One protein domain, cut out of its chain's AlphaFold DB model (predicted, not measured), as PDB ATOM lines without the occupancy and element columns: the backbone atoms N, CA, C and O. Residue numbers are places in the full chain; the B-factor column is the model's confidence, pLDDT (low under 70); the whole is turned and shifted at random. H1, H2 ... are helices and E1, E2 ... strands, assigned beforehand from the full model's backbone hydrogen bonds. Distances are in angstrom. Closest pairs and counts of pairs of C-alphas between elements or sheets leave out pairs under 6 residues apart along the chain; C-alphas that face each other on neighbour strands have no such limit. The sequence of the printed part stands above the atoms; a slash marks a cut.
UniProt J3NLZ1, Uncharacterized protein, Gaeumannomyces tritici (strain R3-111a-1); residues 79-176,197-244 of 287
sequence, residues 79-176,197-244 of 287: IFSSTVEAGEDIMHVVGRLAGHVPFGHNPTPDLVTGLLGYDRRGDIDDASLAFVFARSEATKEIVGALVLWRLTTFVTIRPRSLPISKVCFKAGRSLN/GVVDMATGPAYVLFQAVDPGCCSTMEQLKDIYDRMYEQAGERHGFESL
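What this domain is: This is residues 79 to 176 and 197 to 244 of the 287 residues of an uncharacterized protein of Gaeumannomyces tritici (strain R3-111a-1) (UniProt J3NLZ1). A four-stranded antiparallel sheet lies between helices: the long helix H4 crosses one face at a slant, and the helical hairpin of H1 and H2 packs on the other, H1 over the sheet and H2 with fewer contacts to it. H3 packs on H2, away from the sheet, and the loop of residues 154 to 159 sticks out. The printed part has 146 residues, with four named helices and four named strands in the order E1 H1 H2 E2 E3 H3 E4 H4; across the sheet the order is E1 E2 E3 E4. The class is mixed, helices and strands, and the whole is compact, with a radius of gyration of the C-alphas of 15.7 A and spans of 49 by 36 by 31 A.

Where its parts are: E1, residues 79 to 81, begins at C-alpha 79 (-29.608, -30.593, -3.444). H1 is residues 90 to 98, and H2 is residues 109 to 119, 15.8 A long. E2, residues 129 to 136, is 23.4 A long, and E3, residues 142 to 150, is 22.8 A. H3 is residues 163 to 170. E4, residues 206 to 213, is 19.2 A long and bends by 67 degrees at residue 209. H4, residues 221 to 239, is 26.7 A long and ends at C-alpha 239 (-42.883, -34.493, 6.437).

How they stand to each other: The sheet is twisted, its C-alphas up to 4.2 A off the best plane. E1, an edge strand, is antiparallel to E2, with N 79 and O 135 2.9 A apart, within hydrogen-bond range. E2 and E3 form a hairpin, with N 132 and O 146 at 2.9 A. E3 is antiparallel to the edge strand E4, with N 147 and O 210 at 2.8 A. H1 runs across the strands over E3 and E4, at a height over the sheet of 8.7 A; its closest C-alphas to E4 are those of Leu 97 and Ala 212, 5.9 A. H4 lies on the opposite face at a height of 8.5 A, over E2 and E3, slantwise at 43 degrees to E2 on the local plane; the C-alphas of Val 132 and Met 231 are the closest of E2 and H4, 6.1 A. These are three layers, helices on both faces of a sheet. H1 and H2 touch, closest at the C-alphas of Gly 95 and Pro 109, 5.5 A, at a shallow tilt of 31 degrees, opposite ways. H2 touches H3, closest at the C-alphas of Gly 114 and Val 167, 5.2 A; at 73 degrees they are only just about perpendicular. H3 is not on the sheet. In H1, H2 and H4 every O i to N i+4 pair is within hydrogen-bond range; in H3, 3 of 4 are.

The domain as a whole: The C-alphas of Thr 156 and Ser 219 are the two farthest apart, 49.5 A. Residues 177 to 196 are not printed, and C-alphas 176 and 197 are 30.3 A apart across the cut. The link from E3 to H3 is long. The mean pLDDT of the printed part is 71.2; residues 82 to 95, 98 to 127 and 153 to 176 are under 70.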
ATOM      1  N   ILE A  79     -28.205 -31.029  -3.431       81.81
ATOM      2  CA  ILE A  79     -29.608 -30.593  -3.444       81.81
ATOM      3  C   ILE A  79     -30.472 -31.717  -2.880       81.81
ATOM      4  O   ILE A  79     -30.276 -32.881  -3.229       81.81
ATOM      5  N   PHE A  80     -31.463 -31.374  -2.059       80.75
ATOM      6  CA  PHE A  80     -32.402 -32.348  -1.509       80.75
ATOM      7  C   PHE A  80     -33.744 -32.322  -2.242       80.75
ATOM      8  O   PHE A  80     -34.331 -31.259  -2.466       80.75
ATOM      9  N   SER A  81     -34.246 -33.507  -2.592       77.81
ATOM     10  CA  SER A  81     -35.552 -33.699  -3.222       77.81
ATOM     11  C   SER A  81     -36.333 -34.826  -2.549       77.81
ATOM     12  O   SER A  81     -35.768 -35.815  -2.090       77.81
ATOM     13  N   SER A  82     -37.657 -34.691  -2.514       68.12
ATOM     14  CA  SER A  82     -38.591 -35.753  -2.099       68.12
ATOM     15  C   SER A  82     -39.188 -36.514  -3.291       68.12
ATOM     16  O   SER A  82     -40.034 -37.388  -3.130       68.12
ATOM     17  N   THR A  83     -38.756 -36.161  -4.502       64.69
ATOM     18  CA  THR A  83     -39.198 -36.711  -5.782       64.69
ATOM     19  C   THR A  83     -38.011 -37.234  -6.585       64.69
ATOM     20  O   THR A  83     -36.857 -36.822  -6.401       64.69
ATOM     21  N   VAL A  84     -38.324 -38.163  -7.482       62.22
ATOM     22  CA  VAL A  84     -37.406 -38.785  -8.438       62.22
ATOM     23  C   VAL A  84     -37.765 -38.263  -9.826       62.22
ATOM     24  O   VAL A  84     -38.946 -38.069 -10.123       62.22
ATOM     25  N   GLU A  85     -36.757 -37.957 -10.638       65.81
ATOM     26  CA  GLU A  85     -36.947 -37.296 -11.927       65.81
ATOM     27  C   GLU A  85     -37.513 -38.269 -12.973       65.81
ATOM     28  O   GLU A  85     -37.384 -39.493 -12.876       65.81
ATOM     29  N   ALA A  86     -38.181 -37.725 -13.992       48.72
ATOM     30  CA  ALA A  86     -38.839 -38.526 -15.015       48.72
ATOM     31  C   ALA A  86     -37.815 -39.343 -15.829       48.72
ATOM     32  O   ALA A  86     -37.122 -38.812 -16.693       48.72
ATOM     33  N   GLY A  87     -37.758 -40.653 -15.570       53.31
ATOM     34  CA  GLY A  87     -36.832 -41.591 -16.215       53.31
ATOM     35  C   GLY A  87     -35.784 -42.194 -15.276       53.31
ATOM     36  O   GLY A  87     -35.137 -43.169 -15.653       53.31
ATOM     37  N   GLU A  88     -35.648 -41.688 -14.049       65.69
ATOM     38  CA  GLU A  88     -34.824 -42.326 -13.024       65.69
ATOM     39  C   GLU A  88     -35.540 -43.541 -12.418       65.69
ATOM     40  O   GLU A  88     -36.668 -43.455 -11.927       65.69
ATOM     41  N   ASP A  89     -34.862 -44.690 -12.397       69.69
ATOM     42  CA  ASP A  89     -35.343 -45.857 -11.666       69.69
ATOM     43  C   ASP A  89     -34.839 -45.820 -10.215       69.69
ATOM     44  O   ASP A  89     -33.663 -46.084  -9.939       69.69
ATOM     45  N   ILE A  90     -35.753 -45.545  -9.277       66.38
ATOM     46  CA  ILE A  90     -35.507 -45.621  -7.825       66.38
ATOM     47  C   ILE A  90     -34.865 -46.962  -7.458       66.38
ATOM     48  O   ILE A  90     -34.009 -47.017  -6.577       66.38
ATOM     49  N   MET A  91     -35.227 -48.045  -8.154       65.19
ATOM     50  CA  MET A  91     -34.674 -49.366  -7.887       65.19
ATOM     51  C   MET A  91     -33.201 -49.477  -8.245       65.19
ATOM     52  O   MET A  91     -32.432 -50.075  -7.492       65.19
ATOM     53  N   HIS A  92     -32.798 -48.876  -9.363       68.50
ATOM     54  CA  HIS A  92     -31.399 -48.804  -9.762       68.50
ATOM     55  C   HIS A  92     -30.594 -47.945  -8.779       68.50
ATOM     56  O   HIS A  92     -29.511 -48.343  -8.357       68.50
ATOM     57  N   VAL A  93     -31.150 -46.809  -8.346       69.62
ATOM     58  CA  VAL A  93     -30.519 -45.899  -7.376       69.62
ATOM     59  C   VAL A  93     -30.338 -46.568  -6.012       69.62
ATOM     60  O   VAL A  93     -29.223 -46.613  -5.495       69.62
ATOM     61  N   VAL A  94     -31.400 -47.150  -5.449       68.75
ATOM     62  CA  VAL A  94     -31.340 -47.884  -4.176       68.75
ATOM     63  C   VAL A  94     -30.431 -49.105  -4.294       68.75
ATOM     64  O   VAL A  94     -29.633 -49.340  -3.395       68.75
ATOM     65  N   GLY A  95     -30.500 -49.863  -5.393       67.69
ATOM     66  CA  GLY A  95     -29.635 -51.022  -5.629       67.69
ATOM     67  C   GLY A  95     -28.152 -50.651  -5.699       67.69
ATOM     68  O   GLY A  95     -27.330 -51.301  -5.050       67.69
ATOM     69  N   ARG A  96     -27.817 -49.565  -6.410       78.50
ATOM     70  CA  ARG A  96     -26.466 -48.987  -6.465       78.50
ATOM     71  C   ARG A  96     -25.988 -48.580  -5.076       78.50
ATOM     72  O   ARG A  96     -24.931 -49.030  -4.639       78.50
ATOM     73  N   LEU A  97     -26.768 -47.754  -4.381       71.12
ATOM     74  CA  LEU A  97     -26.412 -47.241  -3.061       71.12
ATOM     75  C   LEU A  97     -26.302 -48.369  -2.024       71.12
ATOM     76  O   LEU A  97     -25.372 -48.364  -1.226       71.12
ATOM     77  N   ALA A  98     -27.171 -49.383  -2.079       65.38
ATOM     78  CA  ALA A  98     -27.138 -50.532  -1.175       65.38
ATOM     79  C   ALA A  98     -25.815 -51.310  -1.231       65.38
ATOM     80  O   ALA A  98     -25.384 -51.826  -0.201       65.38
ATOM     81  N   GLY A  99     -25.153 -51.354  -2.393       60.00
ATOM     82  CA  GLY A  99     -23.828 -51.962  -2.558       60.00
ATOM     83  C   GLY A  99     -22.673 -51.188  -1.904       60.00
ATOM     84  O   GLY A  99     -21.574 -51.727  -1.816       60.00
ATOM     85  N   HIS A 100     -22.911 -49.956  -1.442       56.66
ATOM     86  CA  HIS A 100     -21.895 -49.058  -0.877       56.66
ATOM     87  C   HIS A 100     -22.059 -48.808   0.633       56.66
ATOM     88  O   HIS A 100     -21.242 -48.110   1.233       56.66
ATOM     89  N   VAL A 101     -23.105 -49.351   1.266       53.75
ATOM     90  CA  VAL A 101     -23.404 -49.070   2.678       53.75
ATOM     91  C   VAL A 101     -22.549 -49.934   3.612       53.75
ATOM     92  O   VAL A 101     -22.472 -51.149   3.408       53.75
ATOM     93  N   PRO A 102     -21.929 -49.356   4.663       44.62
ATOM     94  CA  PRO A 102     -21.258 -50.139   5.694       44.62
ATOM     95  C   PRO A 102     -22.248 -51.108   6.354       44.62
ATOM     96  O   PRO A 102     -23.374 -50.731   6.677       44.62
ATOM     97  N   PHE A 103     -21.822 -52.361   6.540       40.00
ATOM     98  CA  PHE A 103     -22.648 -53.437   7.094       40.00
ATOM     99  C   PHE A 103     -23.421 -52.982   8.339       40.00
ATOM    100  O   PHE A 103     -22.841 -52.499   9.307       40.00
ATOM    101  N   GLY A 104     -24.742 -53.140   8.291       43.53
ATOM    102  CA  GLY A 104     -25.643 -52.619   9.309       43.53
ATOM    103  C   GLY A 104     -27.095 -52.785   8.888       43.53
ATOM    104  O   GLY A 104     -27.729 -53.752   9.311       43.53
ATOM    105  N   HIS A 105     -27.617 -51.856   8.065       53.19
ATOM    106  CA  HIS A 105     -29.075 -51.653   7.989       53.19
ATOM    107  C   HIS A 105     -29.866 -52.011   6.771       53.19
ATOM    108  O   HIS A 105     -31.090 -52.098   6.874       53.19
ATOM    109  N   ASN A 106     -29.233 -52.219   5.630       54.31
ATOM    110  CA  ASN A 106     -30.052 -52.240   4.442       54.31
ATOM    111  C   ASN A 106     -30.930 -53.488   4.379       54.31
ATOM    112  O   ASN A 106     -30.423 -54.617   4.392       54.31
ATOM    113  N   PRO A 107     -32.252 -53.302   4.211       52.62
ATOM    114  CA  PRO A 107     -33.007 -54.296   3.503       52.62
ATOM    115  C   PRO A 107     -32.274 -54.636   2.211       52.62
ATOM    116  O   PRO A 107     -31.798 -53.749   1.500       52.62
ATOM    117  N   THR A 108     -32.209 -55.923   1.892       53.34
ATOM    118  CA  THR A 108     -31.792 -56.352   0.559       53.34
ATOM    119  C   THR A 108     -32.613 -55.594  -0.492       53.34
ATOM    120  O   THR A 108     -33.786 -55.314  -0.221       53.34
ATOM    121  N   PRO A 109     -32.047 -55.246  -1.667       52.56
ATOM    122  CA  PRO A 109     -32.747 -54.447  -2.674       52.56
ATOM    123  C   PRO A 109     -34.172 -54.944  -2.946       52.56
ATOM    124  O   PRO A 109     -35.092 -54.134  -2.908       52.56
ATOM    125  N   ASP A 110     -34.368 -56.270  -3.032       53.78
ATOM    126  CA  ASP A 110     -35.655 -56.991  -3.078       53.78
ATOM    127  C   ASP A 110     -36.747 -56.448  -2.144       53.78
ATOM    128  O   ASP A 110     -37.936 -56.464  -2.469       53.78
ATOM    129  N   LEU A 111     -36.363 -56.020  -0.944       57.81
ATOM    130  CA  LEU A 111     -37.291 -55.529   0.053       57.81
ATOM    131  C   LEU A 111     -37.679 -54.074  -0.183       57.81
ATOM    132  O   LEU A 111     -38.837 -53.720   0.024       57.81
ATOM    133  N   VAL A 112     -36.756 -53.241  -0.660       57.78
ATOM    134  CA  VAL A 112     -37.128 -51.904  -1.128       57.78
ATOM    135  C   VAL A 112     -37.954 -52.026  -2.417       57.78
ATOM    136  O   VAL A 112     -38.962 -51.335  -2.543       57.78
ATOM    137  N   THR A 113     -37.661 -53.013  -3.280       58.16
ATOM    138  CA  THR A 113     -38.489 -53.380  -4.447       58.16
ATOM    139  C   THR A 113     -39.902 -53.727  -4.027       58.16
ATOM    140  O   THR A 113     -40.870 -53.284  -4.640       58.16
ATOM    141  N   GLY A 114     -40.046 -54.527  -2.973       59.53
ATOM    142  CA  GLY A 114     -41.357 -54.883  -2.469       59.53
ATOM    143  C   GLY A 114     -42.061 -53.718  -1.782       59.53
ATOM    144  O   GLY A 114     -43.252 -53.565  -2.003       59.53
ATOM    145  N   LEU A 115     -41.372 -52.869  -1.013       58.91
ATOM    146  CA  LEU A 115     -41.973 -51.671  -0.408       58.91
ATOM    147  C   LEU A 115     -42.530 -50.721  -1.483       58.91
ATOM    148  O   LEU A 115     -43.710 -50.379  -1.436       58.91
ATOM    149  N   LEU A 116     -41.730 -50.400  -2.505       57.69
ATOM    150  CA  LEU A 116     -42.136 -49.578  -3.656       57.69
ATOM    151  C   LEU A 116     -43.162 -50.286  -4.565       57.69
ATOM    152  O   LEU A 116     -43.998 -49.654  -5.206       57.69
ATOM    153  N   GLY A 117     -43.150 -51.619  -4.611       53.94
ATOM    154  CA  GLY A 117     -44.153 -52.426  -5.314       53.94
ATOM    155  C   GLY A 117     -45.480 -52.599  -4.560       53.94
ATOM    156  O   GLY A 117     -46.455 -53.066  -5.154       53.94
ATOM    157  N   TYR A 118     -45.524 -52.262  -3.267       50.28
ATOM    158  CA  TYR A 118     -46.719 -52.309  -2.415       50.28
ATOM    159  C   TYR A 118     -47.563 -51.030  -2.533       50.28
ATOM    160  O   TYR A 118     -48.791 -51.127  -2.565       50.28
ATOM    161  N   ASP A 119     -46.898 -49.877  -2.639       46.56
ATOM    162  CA  ASP A 119     -47.448 -48.559  -3.010       46.56
ATOM    163  C   ASP A 119     -48.313 -48.680  -4.283       46.56
ATOM    164  O   ASP A 119     -49.528 -48.499  -4.227       46.56
ATOM    165  N   ARG A 120     -47.756 -49.244  -5.372       47.22
ATOM    166  CA  ARG A 120     -48.463 -49.522  -6.649       47.22
ATOM    167  C   ARG A 120     -49.741 -50.381  -6.558       47.22
ATOM    168  O   ARG A 120     -50.374 -50.635  -7.583       47.22
ATOM    169  N   ARG A 121     -50.102 -50.904  -5.382       46.81
ATOM    170  CA  ARG A 121     -51.337 -51.669  -5.128       46.81
ATOM    171  C   ARG A 121     -52.255 -51.038  -4.072       46.81
ATOM    172  O   ARG A 121     -53.286 -51.639  -3.779       46.81
ATOM    173  N   GLY A 122     -51.889 -49.900  -3.477       49.41
ATOM    174  CA  GLY A 122     -52.599 -49.303  -2.338       49.41
ATOM    175  C   GLY A 122     -52.584 -50.175  -1.070       49.41
ATOM    176  O   GLY A 122     -53.442 -50.027  -0.201       49.41
ATOM    177  N   ASP A 123     -51.647 -51.132  -0.963       47.06
ATOM    178  CA  ASP A 123     -51.498 -51.991   0.229       47.06
ATOM    179  C   ASP A 123     -50.818 -51.229   1.398       47.06
ATOM    180  O   ASP A 123     -50.944 -51.621   2.569       47.06
ATOM    181  N   ILE A 124     -50.070 -50.171   1.065       53.59
ATOM    182  CA  ILE A 124     -49.509 -49.152   1.960       53.59
ATOM    183  C   ILE A 124     -50.289 -47.861   1.687       53.59
ATOM    184  O   ILE A 124     -50.667 -47.606   0.552       53.59
ATOM    185  N   ASP A 125     -50.578 -47.097   2.737       56.38
ATOM    186  CA  ASP A 125     -51.094 -45.735   2.603       56.38
ATOM    187  C   ASP A 125     -49.902 -44.825   2.289       56.38
ATOM    188  O   ASP A 125     -48.975 -44.756   3.103       56.38
ATOM    189  N   ASP A 126     -49.900 -44.180   1.122       51.75
ATOM    190  CA  ASP A 126     -48.780 -43.378   0.611       51.75
ATOM    191  C   ASP A 126     -48.364 -42.275   1.601       51.75
ATOM    192  O   ASP A 126     -47.182 -41.970   1.730       51.75
ATOM    193  N   ALA A 127     -49.301 -41.770   2.418       58.12
ATOM    194  CA  ALA A 127     -49.029 -40.813   3.498       58.12
ATOM    195  C   ALA A 127     -48.144 -41.371   4.641       58.12
ATOM    196  O   ALA A 127     -47.713 -40.628   5.534       58.12
ATOM    197  N   SER A 128     -47.892 -42.684   4.644       74.25
ATOM    198  CA  SER A 128     -47.053 -43.373   5.627       74.25
ATOM    199  C   SER A 128     -45.595 -43.513   5.197       74.25
ATOM    200  O   SER A 128     -44.756 -43.696   6.075       74.25
ATOM    201  N   LEU A 129     -45.268 -43.482   3.902       80.00
ATOM    202  CA  LEU A 129     -43.878 -43.543   3.436       80.00
ATOM    203  C   LEU A 129     -43.373 -42.144   3.090       80.00
ATOM    204  O   LEU A 129     -44.116 -41.294   2.612       80.00
ATOM    205  N   ALA A 130     -42.089 -41.913   3.331       84.06
ATOM    206  CA  ALA A 130     -41.419 -40.689   2.931       84.06
ATOM    207  C   ALA A 130     -40.033 -41.004   2.378       84.06
ATOM    208  O   ALA A 130     -39.351 -41.923   2.842       84.06
ATOM    209  N   PHE A 131     -39.637 -40.218   1.384       86.31
ATOM    210  CA  PHE A 131     -38.395 -40.369   0.648       86.31
ATOM    211  C   PHE A 131     -37.664 -39.035   0.662       86.31
ATOM    212  O   PHE A 131     -38.250 -38.007   0.324       86.31
ATOM    213  N   VAL A 132     -36.388 -39.057   1.033       88.38
ATOM    214  CA  VAL A 132     -35.485 -37.913   0.900       88.38
ATOM    215  C   VAL A 132     -34.267 -38.376   0.117       88.38
ATOM    216  O   VAL A 132     -33.617 -39.354   0.484       88.38
ATOM    217  N   PHE A 133     -33.968 -37.678  -0.971       89.31
ATOM    218  CA  PHE A 133     -32.838 -37.944  -1.847       89.31
ATOM    219  C   PHE A 133     -31.862 -36.773  -1.789       89.31
ATOM    220  O   PHE A 133     -32.266 -35.624  -1.958       89.31
ATOM    221  N   ALA A 134     -30.584 -37.070  -1.576       89.31
ATOM    222  CA  ALA A 134     -29.485 -36.132  -1.759       89.31
ATOM    223  C   ALA A 134     -28.939 -36.295  -3.184       89.31
ATOM    224  O   ALA A 134     -28.557 -37.400  -3.578       89.31
ATOM    225  N   ARG A 135     -28.891 -35.212  -3.958       90.56
ATOM    226  CA  ARG A 135     -28.369 -35.175  -5.332       90.56
ATOM    227  C   ARG A 135     -27.094 -34.362  -5.398       90.56
ATOM    228  O   ARG A 135     -27.056 -33.276  -4.833       90.56
ATOM    229  N   SER A 136     -26.087 -34.820  -6.138       87.25
ATOM    230  CA  SER A 136     -24.915 -33.989  -6.435       87.25
ATOM    231  C   SER A 136     -25.330 -32.761  -7.246       87.25
ATOM    232  O   SER A 136     -25.992 -32.892  -8.275       87.25
ATOM    233  N   GLU A 137     -24.898 -31.562  -6.859       85.94
ATOM    234  CA  GLU A 137     -25.124 -30.372  -7.689       85.94
ATOM    235  C   GLU A 137     -24.431 -30.458  -9.052       85.94
ATOM    236  O   GLU A 137     -24.957 -29.920 -10.028       85.94
ATOM    237  N   ALA A 138     -23.281 -31.135  -9.115       84.50
ATOM    238  CA  ALA A 138     -22.442 -31.216 -10.305       84.50
ATOM    239  C   ALA A 138     -22.975 -32.216 -11.341       84.50
ATOM    240  O   ALA A 138     -22.988 -31.906 -12.529       84.50
ATOM    241  N   THR A 139     -23.424 -33.400 -10.907       85.25
ATOM    242  CA  THR A 139     -23.898 -34.466 -11.815       85.25
ATOM    243  C   THR A 139     -25.419 -34.621 -11.858       85.25
ATOM    244  O   THR A 139     -25.919 -35.330 -12.723       85.25
ATOM    245  N   LYS A 140     -26.157 -33.991 -10.930       84.50
ATOM    246  CA  LYS A 140     -27.604 -34.172 -10.659       84.50
ATOM    247  C   LYS A 140     -28.029 -35.576 -10.209       84.50
ATOM    248  O   LYS A 140     -29.166 -35.759  -9.772       84.50
ATOM    249  N   GLU A 141     -27.109 -36.538 -10.215       86.56
ATOM    250  CA  GLU A 141     -27.363 -37.895  -9.746       86.56
ATOM    251  C   GLU A 141     -27.655 -37.956  -8.247       86.56
ATOM    252  O   GLU A 141     -27.043 -37.247  -7.443       86.56
ATOM    253  N   ILE A 142     -28.529 -38.892  -7.864       87.06
ATOM    254  CA  ILE A 142     -28.791 -39.233  -6.466       87.06
ATOM    255  C   ILE A 142     -27.551 -39.908  -5.854       87.06
ATOM    256  O   ILE A 142     -27.218 -41.055  -6.175       87.06
ATOM    257  N   VAL A 143     -26.896 -39.186  -4.944       89.19
ATOM    258  CA  VAL A 143     -25.748 -39.630  -4.138       89.19
ATOM    259  C   VAL A 143     -26.153 -40.081  -2.736       89.19
ATOM    260  O   VAL A 143     -25.345 -40.679  -2.041       89.19
ATOM    261  N   GLY A 144     -27.389 -39.843  -2.300       89.25
ATOM    262  CA  GLY A 144     -27.897 -40.354  -1.029       89.25
ATOM    263  C   GLY A 144     -29.404 -40.548  -1.047       89.25
ATOM    264  O   GLY A 144     -30.117 -39.860  -1.773       89.25
ATOM    265  N   ALA A 145     -29.893 -41.504  -0.269       88.69
ATOM    266  CA  ALA A 145     -31.309 -41.813  -0.163       88.69
ATOM    267  C   ALA A 145     -31.659 -42.249   1.261       88.69
ATOM    268  O   ALA A 145     -30.971 -43.077   1.859       88.69
ATOM    269  N   LEU A 146     -32.769 -41.722   1.765       88.12
ATOM    270  CA  LEU A 146     -33.368 -42.022   3.057       88.12
ATOM    271  C   LEU A 146     -34.837 -42.395   2.829       88.12
ATOM    272  O   LEU A 146     -35.588 -41.634   2.216       88.12
ATOM    273  N   VAL A 147     -35.246 -43.564   3.324       86.25
ATOM    274  CA  VAL A 147     -36.626 -44.060   3.249       86.25
ATOM    275  C   VAL A 147     -37.163 -44.245   4.659       86.25
ATOM    276  O   VAL A 147     -36.625 -45.027   5.448       86.25
ATOM    277  N   LEU A 148     -38.247 -43.541   4.962       86.56
ATOM    278  CA  LEU A 148     -38.869 -43.488   6.279       86.56
ATOM    279  C   LEU A 148     -40.290 -44.054   6.241       86.56
ATOM    280  O   LEU A 148     -40.996 -43.929   5.241       86.56
ATOM    281  N   TRP A 149     -40.726 -44.626   7.361       85.38
ATOM    282  CA  TRP A 149     -42.107 -45.040   7.590       85.38
ATOM    283  C   TRP A 149     -42.681 -44.348   8.821       85.38
ATOM    284  O   TRP A 149     -42.244 -44.619   9.940       85.38
ATOM    285  N   ARG A 150     -43.673 -43.475   8.631       85.81
ATOM    286  CA  ARG A 150     -44.390 -42.802   9.719       85.81
ATOM    287  C   ARG A 150     -45.022 -43.841  10.640       85.81
ATOM    288  O   ARG A 150     -45.847 -44.651  10.212       85.81
ATOM    289  N   LEU A 151     -44.684 -43.780  11.921       82.81
ATOM    290  CA  LEU A 151     -45.353 -44.563  12.946       82.81
ATOM    291  C   LEU A 151     -46.626 -43.819  13.350       82.81
ATOM    292  O   LEU A 151     -46.584 -42.666  13.769       82.81
ATOM    293  N   THR A 152     -47.775 -44.474  13.209       74.12
ATOM    294  CA  THR A 152     -49.081 -43.895  13.543       74.12
ATOM    295  C   THR A 152     -49.720 -44.632  14.717       74.12
ATOM    296  O   THR A 152     -49.537 -45.835  14.908       74.12
ATOM    297  N   THR A 153     -50.457 -43.891  15.545       60.50
ATOM    298  CA  THR A 153     -51.011 -44.357  16.829       60.50
ATOM    299  C   THR A 153     -52.281 -45.189  16.717       60.50
ATOM    300  O   THR A 153     -52.666 -45.828  17.693       60.50
ATOM    301  N   PHE A 154     -52.962 -45.180  15.569       49.84
ATOM    302  CA  PHE A 154     -54.262 -45.837  15.438       49.84
ATOM    303  C   PHE A 154     -54.142 -47.365  15.605       49.84
ATOM    304  O   PHE A 154     -53.271 -48.019  15.039       49.84
ATOM    305  N   VAL A 155     -55.011 -48.022  16.370       41.12
ATOM    306  CA  VAL A 155     -56.390 -47.615  16.689       41.12
ATOM    307  C   VAL A 155     -57.316 -48.787  16.348       41.12
ATOM    308  O   VAL A 155     -57.895 -48.805  15.266       41.12
ATOM    309  N   THR A 156     -57.439 -49.805  17.204       32.16
ATOM    310  CA  THR A 156     -58.421 -50.921  17.103       32.16
ATOM    311  C   THR A 156     -58.360 -51.916  15.931       32.16
ATOM    312  O   THR A 156     -58.860 -53.027  16.100       32.16
ATOM    313  N   ILE A 157     -57.714 -51.643  14.793       32.62
ATOM    314  CA  ILE A 157     -57.445 -52.681  13.777       32.62
ATOM    315  C   ILE A 157     -55.990 -53.110  13.914       32.62
ATOM    316  O   ILE A 157     -55.106 -52.276  13.749       32.62
ATOM    317  N   ARG A 158     -55.775 -54.402  14.238       36.09
ATOM    318  CA  ARG A 158     -54.473 -55.079  14.446       36.09
ATOM    319  C   ARG A 158     -53.322 -54.270  13.834       36.09
ATOM    320  O   ARG A 158     -53.306 -54.213  12.599       36.09
ATOM    321  N   PRO A 159     -52.375 -53.706  14.621       40.03
ATOM    322  CA  PRO A 159     -51.296 -52.899  14.062       40.03
ATOM    323  C   PRO A 159     -50.689 -53.684  12.907       40.03
ATOM    324  O   PRO A 159     -50.244 -54.829  13.096       40.03
ATOM    325  N   ARG A 160     -50.796 -53.137  11.690       48.38
ATOM    326  CA  ARG A 160     -50.359 -53.847  10.487       48.38
ATOM    327  C   ARG A 160     -48.865 -54.101  10.673       48.38
ATOM    328  O   ARG A 160     -48.142 -53.242  11.171       48.38
ATOM    329  N   SER A 161     -48.434 -55.340  10.453       54.38
ATOM    330  CA  SER A 161     -47.022 -55.699  10.600       54.38
ATOM    331  C   SER A 161     -46.174 -54.752   9.752       54.38
ATOM    332  O   SER A 161     -46.623 -54.427   8.649       54.38
ATOM    333  N   LEU A 162     -45.013 -54.306  10.276       57.38
ATOM    334  CA  LEU A 162     -43.990 -53.529   9.543       57.38
ATOM    335  C   LEU A 162     -44.039 -53.974   8.074       57.38
ATOM    336  O   LEU A 162     -43.891 -55.185   7.867       57.38
ATOM    337  N   PRO A 163     -44.341 -53.112   7.079       58.38
ATOM    338  CA  PRO A 163     -44.712 -53.562   5.730       58.38
ATOM    339  C   PRO A 163     -43.674 -54.525   5.139       58.38
ATOM    340  O   PRO A 163     -44.030 -55.562   4.580       58.38
ATOM    341  N   ILE A 164     -42.407 -54.264   5.455       57.19
ATOM    342  CA  ILE A 164     -41.243 -55.152   5.400       57.19
ATOM    343  C   ILE A 164     -41.540 -56.644   5.655       57.19
ATOM    344  O   ILE A 164     -41.228 -57.491   4.829       57.19
ATOM    345  N   SER A 165     -42.182 -56.998   6.768       55.78
ATOM    346  CA  SER A 165     -42.516 -58.389   7.115       55.78
ATOM    347  C   SER A 165     -43.434 -59.071   6.094       55.78
ATOM    348  O   SER A 165     -43.309 -60.274   5.859       55.78
ATOM    349  N   LYS A 166     -44.342 -58.309   5.467       59.16
ATOM    350  CA  LYS A 166     -45.189 -58.794   4.371       59.16
ATOM    351  C   LYS A 166     -44.433 -58.795   3.041       59.16
ATOM    352  O   LYS A 166     -44.683 -59.657   2.202       59.16
ATOM    353  N   VAL A 167     -43.498 -57.862   2.866       56.88
ATOM    354  CA  VAL A 167     -42.615 -57.792   1.701       56.88
ATOM    355  C   VAL A 167     -41.675 -58.997   1.638       56.88
ATOM    356  O   VAL A 167     -41.693 -59.687   0.624       56.88
ATOM    357  N   CYS A 168     -40.933 -59.327   2.707       55.69
ATOM    358  CA  CYS A 168     -40.088 -60.531   2.740       55.69
ATOM    359  C   CYS A 168     -40.889 -61.788   2.370       55.69
ATOM    360  O   CYS A 168     -40.398 -62.643   1.641       55.69
ATOM    361  N   PHE A 169     -42.129 -61.883   2.868       57.03
ATOM    362  CA  PHE A 169     -43.022 -63.006   2.599       57.03
ATOM    363  C   PHE A 169     -43.448 -63.075   1.122       57.03
ATOM    364  O   PHE A 169     -43.404 -64.150   0.529       57.03
ATOM    365  N   LYS A 170     -43.814 -61.942   0.496       54.72
ATOM    366  CA  LYS A 170     -44.124 -61.894  -0.948       54.72
ATOM    367  C   LYS A 170     -42.883 -62.110  -1.833       54.72
ATOM    368  O   LYS A 170     -43.034 -62.626  -2.933       54.72
ATOM    369  N   ALA A 171     -41.678 -61.781  -1.361       57.41
ATOM    370  CA  ALA A 171     -40.413 -61.990  -2.080       57.41
ATOM    371  C   ALA A 171     -39.951 -63.466  -2.137       57.41
ATOM    372  O   ALA A 171     -38.817 -63.739  -2.522       57.41
ATOM    373  N   GLY A 172     -40.780 -64.427  -1.706       56.06
ATOM    374  CA  GLY A 172     -40.449 -65.858  -1.713       56.06
ATOM    375  C   GLY A 172     -39.339 -66.263  -0.735       56.06
ATOM    376  O   GLY A 172     -38.920 -67.419  -0.725       56.06
ATOM    377  N   ARG A 173     -38.859 -65.335   0.104       63.47
ATOM    378  CA  ARG A 173     -37.813 -65.609   1.092       63.47
ATOM    379  C   ARG A 173     -38.365 -66.514   2.189       63.47
ATOM    380  O   ARG A 173     -39.494 -66.344   2.652       63.47
ATOM    381  N   SER A 174     -37.538 -67.461   2.632       65.00
ATOM    382  CA  SER A 174     -37.888 -68.379   3.719       65.00
ATOM    383  C   SER A 174     -38.396 -67.616   4.944       65.00
ATOM    384  O   SER A 174     -37.815 -66.600   5.343       65.00
ATOM    385  N   LEU A 175     -39.429 -68.157   5.598       64.44
ATOM    386  CA  LEU A 175     -39.937 -67.664   6.883       64.44
ATOM    387  C   LEU A 175     -38.852 -67.610   7.978       64.44
ATOM    388  O   LEU A 175     -39.053 -66.901   8.966       64.44
ATOM    389  N   ASN A 176     -37.731 -68.310   7.777       67.38
ATOM    390  CA  ASN A 176     -36.593 -68.403   8.689       67.38
ATOM    391  C   ASN A 176     -35.352 -67.632   8.188       67.38
ATOM    392  O   ASN A 176     -34.281 -67.769   8.772       67.38
ATOM    393  N   GLY A 197     -45.035 -46.457  26.149       84.88
ATOM    394  CA  GLY A 197     -44.849 -45.001  26.104       84.88
ATOM    395  C   GLY A 197     -43.386 -44.552  26.015       84.88
ATOM    396  O   GLY A 197     -43.100 -43.380  26.224       84.88
ATOM    397  N   VAL A 198     -42.458 -45.468  25.710       86.06
ATOM    398  CA  VAL A 198     -41.017 -45.178  25.567       86.06
ATOM    399  C   VAL A 198     -40.720 -44.458  24.248       86.06
ATOM    400  O   VAL A 198     -39.823 -43.625  24.179       86.06
ATOM    401  N   VAL A 199     -41.484 -44.778  23.202       83.19
ATOM    402  CA  VAL A 199     -41.526 -44.003  21.957       83.19
ATOM    403  C   VAL A 199     -42.671 -43.007  22.084       83.19
ATOM    404  O   VAL A 199     -43.835 -43.416  22.071       83.19
ATOM    405  N   ASP A 200     -42.346 -41.719  22.213       84.44
ATOM    406  CA  ASP A 200     -43.367 -40.674  22.233       84.44
ATOM    407  C   ASP A 200     -43.953 -40.487  20.832       84.44
ATOM    408  O   ASP A 200     -43.286 -40.059  19.887       84.44
ATOM    409  N   MET A 201     -45.235 -40.810  20.716       84.88
ATOM    410  CA  MET A 201     -45.992 -40.722  19.478       84.88
ATOM    411  C   MET A 201     -46.446 -39.296  19.146       84.88
ATOM    412  O   MET A 201     -46.876 -39.066  18.015       84.88
ATOM    413  N   ALA A 202     -46.365 -38.350  20.090       85.19
ATOM    414  CA  ALA A 202     -46.674 -36.942  19.845       85.19
ATOM    415  C   ALA A 202     -45.655 -36.283  18.900       85.19
ATOM    416  O   ALA A 202     -46.050 -35.463  18.079       85.19
ATOM    417  N   THR A 203     -44.392 -36.730  18.929       82.88
ATOM    418  CA  THR A 203     -43.286 -36.253  18.065       82.88
ATOM    419  C   THR A 203     -43.379 -36.710  16.594       82.88
ATOM    420  O   THR A 203     -42.435 -36.576  15.815       82.88
ATOM    421  N   GLY A 204     -44.495 -37.339  16.204       85.50
ATOM    422  CA  GLY A 204     -44.692 -37.909  14.867       85.50
ATOM    423  C   GLY A 204     -43.571 -38.859  14.413       85.50
ATOM    424  O   GLY A 204     -43.093 -38.699  13.289       85.50
ATOM    425  N   PRO A 205     -43.123 -39.828  15.239       88.00
ATOM    426  CA  PRO A 205     -41.897 -40.571  14.981       88.00
ATOM    427  C   PRO A 205     -41.961 -41.381  13.682       88.00
ATOM    428  O   PRO A 205     -42.990 -41.977  13.346       88.00
ATOM    429  N   ALA A 206     -40.836 -41.476  12.976       89.06
ATOM    430  CA  ALA A 206     -40.696 -42.324  11.797       89.06
ATOM    431  C   ALA A 206     -39.642 -43.414  11.998       89.06
ATOM    432  O   ALA A 206     -38.626 -43.212  12.653       89.06
ATOM    433  N   TYR A 207     -39.874 -44.583  11.410       86.62
ATOM    434  CA  TYR A 207     -38.908 -45.670  11.383       86.62
ATOM    435  C   TYR A 207     -38.069 -45.604  10.101       86.62
ATOM    436  O   TYR A 207     -38.622 -45.616   9.000       86.62
ATOM    437  N   VAL A 208     -36.745 -45.583  10.233       86.12
ATOM    438  CA  VAL A 208     -35.791 -45.635   9.118       86.12
ATOM    439  C   VAL A 208     -35.810 -47.036   8.500       86.12
ATOM    440  O   VAL A 208     -35.335 -47.998   9.099       86.12
ATOM    441  N   LEU A 209     -36.388 -47.166   7.304       80.31
ATOM    442  CA  LEU A 209     -36.449 -48.434   6.570       80.31
ATOM    443  C   LEU A 209     -35.174 -48.693   5.762       80.31
ATOM    444  O   LEU A 209     -34.773 -49.842   5.621       80.31
ATOM    445  N   PHE A 210     -34.578 -47.642   5.202       82.25
ATOM    446  CA  PHE A 210     -33.355 -47.686   4.404       82.25
ATOM    447  C   PHE A 210     -32.648 -46.339   4.525       82.25
ATOM    448  O   PHE A 210     -33.308 -45.299   4.487       82.25
ATOM    449  N   GLN A 211     -31.321 -46.349   4.610       85.44
ATOM    450  CA  GLN A 211     -30.529 -45.142   4.420       85.44
ATOM    451  C   GLN A 211     -29.173 -45.468   3.798       85.44
ATOM    452  O   GLN A 211     -28.538 -46.464   4.149       85.44
ATOM    453  N   ALA A 212     -28.728 -44.625   2.874       85.31
ATOM    454  CA  ALA A 212     -27.454 -44.779   2.195       85.31
ATOM    455  C   ALA A 212     -26.944 -43.441   1.665       85.31
ATOM    456  O   ALA A 212     -27.733 -42.594   1.248       85.31
ATOM    457  N   VAL A 213     -25.623 -43.299   1.605       84.81
ATOM    458  CA  VAL A 213     -24.917 -42.231   0.891       84.81
ATOM    459  C   VAL A 213     -23.735 -42.877   0.172       84.81
ATOM    460  O   VAL A 213     -23.076 -43.753   0.732       84.81
ATOM    461  N   ASP A 214     -23.495 -42.474  -1.070       84.25
ATOM    462  CA  ASP A 214     -22.364 -42.894  -1.886       84.25
ATOM    463  C   ASP A 214     -21.064 -42.341  -1.272       84.25
ATOM    464  O   ASP A 214     -20.883 -41.119  -1.231       84.25
ATOM    465  N   PRO A 215     -20.132 -43.186  -0.797       78.62
ATOM    466  CA  PRO A 215     -18.876 -42.713  -0.226       78.62
ATOM    467  C   PRO A 215     -18.026 -41.945  -1.249       78.62
ATOM    468  O   PRO A 215     -17.226 -41.108  -0.848       78.62
ATOM    469  N   GLY A 216     -18.223 -42.153  -2.556       83.44
ATOM    470  CA  GLY A 216     -17.535 -41.413  -3.614       83.44
ATOM    471  C   GLY A 216     -17.867 -39.918  -3.662       83.44
ATOM    472  O   GLY A 216     -17.085 -39.152  -4.224       83.44
ATOM    473  N   CYS A 217     -18.973 -39.473  -3.048       82.31
ATOM    474  CA  CYS A 217     -19.295 -38.045  -2.933       82.31
ATOM    475  C   CYS A 217     -18.686 -37.364  -1.690       82.31
ATOM    476  O   CYS A 217     -18.773 -36.142  -1.568       82.31
ATOM    477  N   CYS A 218     -18.054 -38.123  -0.784       82.50
ATOM    478  CA  CYS A 218     -17.501 -37.622   0.476       82.50
ATOM    479  C   CYS A 218     -15.993 -37.881   0.576       82.50
ATOM    480  O   CYS A 218     -15.536 -39.020   0.552       82.50
ATOM    481  N   SER A 219     -15.205 -36.826   0.785       82.12
ATOM    482  CA  SER A 219     -13.767 -36.946   1.082       82.12
ATOM    483  C   SER A 219     -13.464 -37.082   2.580       82.12
ATOM    484  O   SER A 219     -12.367 -37.499   2.951       82.12
ATOM    485  N   THR A 220     -14.424 -36.751   3.454       83.75
ATOM    486  CA  THR A 220     -14.285 -36.836   4.916       83.75
ATOM    487  C   THR A 220     -15.535 -37.429   5.574       83.75
ATOM    488  O   THR A 220     -16.634 -37.393   5.018       83.75
ATOM    489  N   MET A 221     -15.388 -37.933   6.804       79.75
ATOM    490  CA  MET A 221     -16.534 -38.377   7.612       79.75
ATOM    491  C   MET A 221     -17.453 -37.221   8.028       79.75
ATOM    492  O   MET A 221     -18.650 -37.426   8.206       79.75
ATOM    493  N   GLU A 222     -16.917 -36.004   8.154       82.50
ATOM    494  CA  GLU A 222     -17.700 -34.800   8.458       82.50
ATOM    495  C   GLU A 222     -18.670 -34.471   7.318       82.50
ATOM    496  O   GLU A 222     -19.829 -34.163   7.577       82.50
ATOM    497  N   GLN A 223     -18.229 -34.622   6.065       84.38
ATOM    498  CA  GLN A 223     -19.068 -34.483   4.872       84.38
ATOM    499  C   GLN A 223     -20.165 -35.552   4.803       84.38
ATOM    500  O   GLN A 223     -21.323 -35.240   4.535       84.38
ATOM    501  N   LEU A 224     -19.827 -36.806   5.109       83.44
ATOM    502  CA  LEU A 224     -20.801 -37.897   5.141       83.44
ATOM    503  C   LEU A 224     -21.875 -37.671   6.220       83.44
ATOM    504  O   LEU A 224     -23.065 -37.837   5.956       83.44
ATOM    505  N   LYS A 225     -21.461 -37.243   7.419       82.94
ATOM    506  CA  LYS A 225     -22.350 -36.839   8.520       82.94
ATOM    507  C   LYS A 225     -23.272 -35.686   8.106       82.94
ATOM    508  O   LYS A 225     -24.472 -35.777   8.331       82.94
ATOM    509  N   ASP A 226     -22.715 -34.639   7.504       84.69
ATOM    510  CA  ASP A 226     -23.429 -33.450   7.020       84.69
ATOM    511  C   ASP A 226     -24.531 -33.809   6.005       84.69
ATOM    512  O   ASP A 226     -25.661 -33.348   6.146       84.69
ATOM    513  N   ILE A 227     -24.273 -34.726   5.062       87.12
ATOM    514  CA  ILE A 227     -25.323 -35.230   4.157       87.12
ATOM    515  C   ILE A 227     -26.429 -35.968   4.931       87.12
ATOM    516  O   ILE A 227     -27.607 -35.732   4.663       87.12
ATOM    517  N   TYR A 228     -26.086 -36.840   5.888       87.50
ATOM    518  CA  TYR A 228     -27.091 -37.536   6.703       87.50
ATOM    519  C   TYR A 228     -27.939 -36.569   7.537       87.50
ATOM    520  O   TYR A 228     -29.164 -36.674   7.504       87.50
ATOM    521  N   ASP A 229     -27.323 -35.617   8.240       86.00
ATOM    522  CA  ASP A 229     -28.054 -34.633   9.045       86.00
ATOM    523  C   ASP A 229     -29.010 -33.801   8.195       86.00
ATOM    524  O   ASP A 229     -30.191 -33.731   8.535       86.00
ATOM    525  N   ARG A 230     -28.568 -33.295   7.036       87.94
ATOM    526  CA  ARG A 230     -29.454 -32.577   6.110       87.94
ATOM    527  C   ARG A 230     -30.578 -33.457   5.552       87.94
ATOM    528  O   ARG A 230     -31.690 -32.966   5.379       87.94
ATOM    529  N   MET A 231     -30.349 -34.755   5.302       89.62
ATOM    530  CA  MET A 231     -31.440 -35.672   4.922       89.62
ATOM    531  C   MET A 231     -32.491 -35.803   6.034       89.62
ATOM    532  O   MET A 231     -33.682 -35.862   5.730       89.62
ATOM    533  N   TYR A 232     -32.082 -35.833   7.307       88.38
ATOM    534  CA  TYR A 232     -33.018 -35.886   8.436       88.38
ATOM    535  C   TYR A 232     -33.713 -34.543   8.690       88.38
ATOM    536  O   TYR A 232     -34.915 -34.535   8.937       88.38
ATOM    537  N   GLU A 233     -33.004 -33.417   8.573       86.94
ATOM    538  CA  GLU A 233     -33.585 -32.067   8.644       86.94
ATOM    539  C   GLU A 233     -34.658 -31.887   7.565       86.94
ATOM    540  O   GLU A 233     -35.795 -31.539   7.877       86.94
ATOM    541  N   GLN A 234     -34.358 -32.247   6.312       87.25
ATOM    542  CA  GLN A 234     -35.334 -32.231   5.220       87.25
ATOM    543  C   GLN A 234     -36.507 -33.192   5.453       87.25
ATOM    544  O   GLN A 234     -37.628 -32.901   5.033       87.25
ATOM    545  N   ALA A 235     -36.287 -34.317   6.137       87.12
ATOM    546  CA  ALA A 235     -37.369 -35.209   6.531       87.12
ATOM    547  C   ALA A 235     -38.290 -34.560   7.584       87.12
ATOM    548  O   ALA A 235     -39.514 -34.672   7.476       87.12
ATOM    549  N   GLY A 236     -37.718 -33.842   8.553       86.00
ATOM    550  CA  GLY A 236     -38.451 -33.038   9.531       86.00
ATOM    551  C   GLY A 236     -39.238 -31.902   8.880       86.00
ATOM    552  O   GLY A 236     -40.457 -31.846   9.023       86.00
ATOM    553  N   GLU A 237     -38.575 -31.055   8.090       85.25
ATOM    554  CA  GLU A 237     -39.183 -29.899   7.415       85.25
ATOM    555  C   GLU A 237     -40.320 -30.282   6.458       85.25
ATOM    556  O   GLU A 237     -41.376 -29.648   6.463       85.25
ATOM    557  N   ARG A 238     -40.125 -31.312   5.620       84.31
ATOM    558  CA  ARG A 238     -41.091 -31.678   4.565       84.31
ATOM    559  C   ARG A 238     -42.219 -32.576   5.054       84.31
ATOM    560  O   ARG A 238     -43.316 -32.521   4.502       84.31
ATOM    561  N   HIS A 239     -41.948 -33.441   6.029       83.44
ATOM    562  CA  HIS A 239     -42.883 -34.493   6.437       83.44
ATOM    563  C   HIS A 239     -43.306 -34.406   7.912       83.44
ATOM    564  O   HIS A 239     -44.175 -35.180   8.326       83.44
ATOM    565  N   GLY A 240     -42.763 -33.474   8.700       85.62
ATOM    566  CA  GLY A 240     -43.112 -33.311  10.113       85.62
ATOM    567  C   GLY A 240     -42.727 -34.531  10.949       85.62
ATOM    568  O   GLY A 240     -43.559 -35.050  11.691       85.62
ATOM    569  N   PHE A 241     -41.511 -35.048  10.750       86.62
ATOM    570  CA  PHE A 241     -40.922 -36.070  11.617       86.62
ATOM    571  C   PHE A 241     -39.971 -35.398  12.604       86.62
ATOM    572  O   PHE A 241     -38.900 -34.945  12.207       86.62
ATOM    573  N   GLU A 242     -40.339 -35.353  13.882       85.94
ATOM    574  CA  GLU A 242     -39.474 -34.779  14.920       85.94
ATOM    575  C   GLU A 242     -38.583 -35.850  15.568       85.94
ATOM    576  O   GLU A 242     -37.575 -35.518  16.168       85.94
ATOM    577  N   SER A 243     -38.897 -37.142  15.412       87.69
ATOM    578  CA  SER A 243     -38.074 -38.233  15.956       87.69
ATOM    579  C   SER A 243     -37.892 -39.386  14.973       87.69
ATOM    580  O   SER A 243     -38.796 -39.714  14.197       87.69
ATOM    581  N   LEU A 244     -36.744 -40.064  15.051       88.50
ATOM    582  CA  LEU A 244     -36.427 -41.217  14.201       88.50
ATOM    583  C   LEU A 244     -36.098 -42.458  15.030       88.50
ATOM    584  O   LEU A 244     -35.244 -42.416  15.912       88.50
TER     585      LEU A 244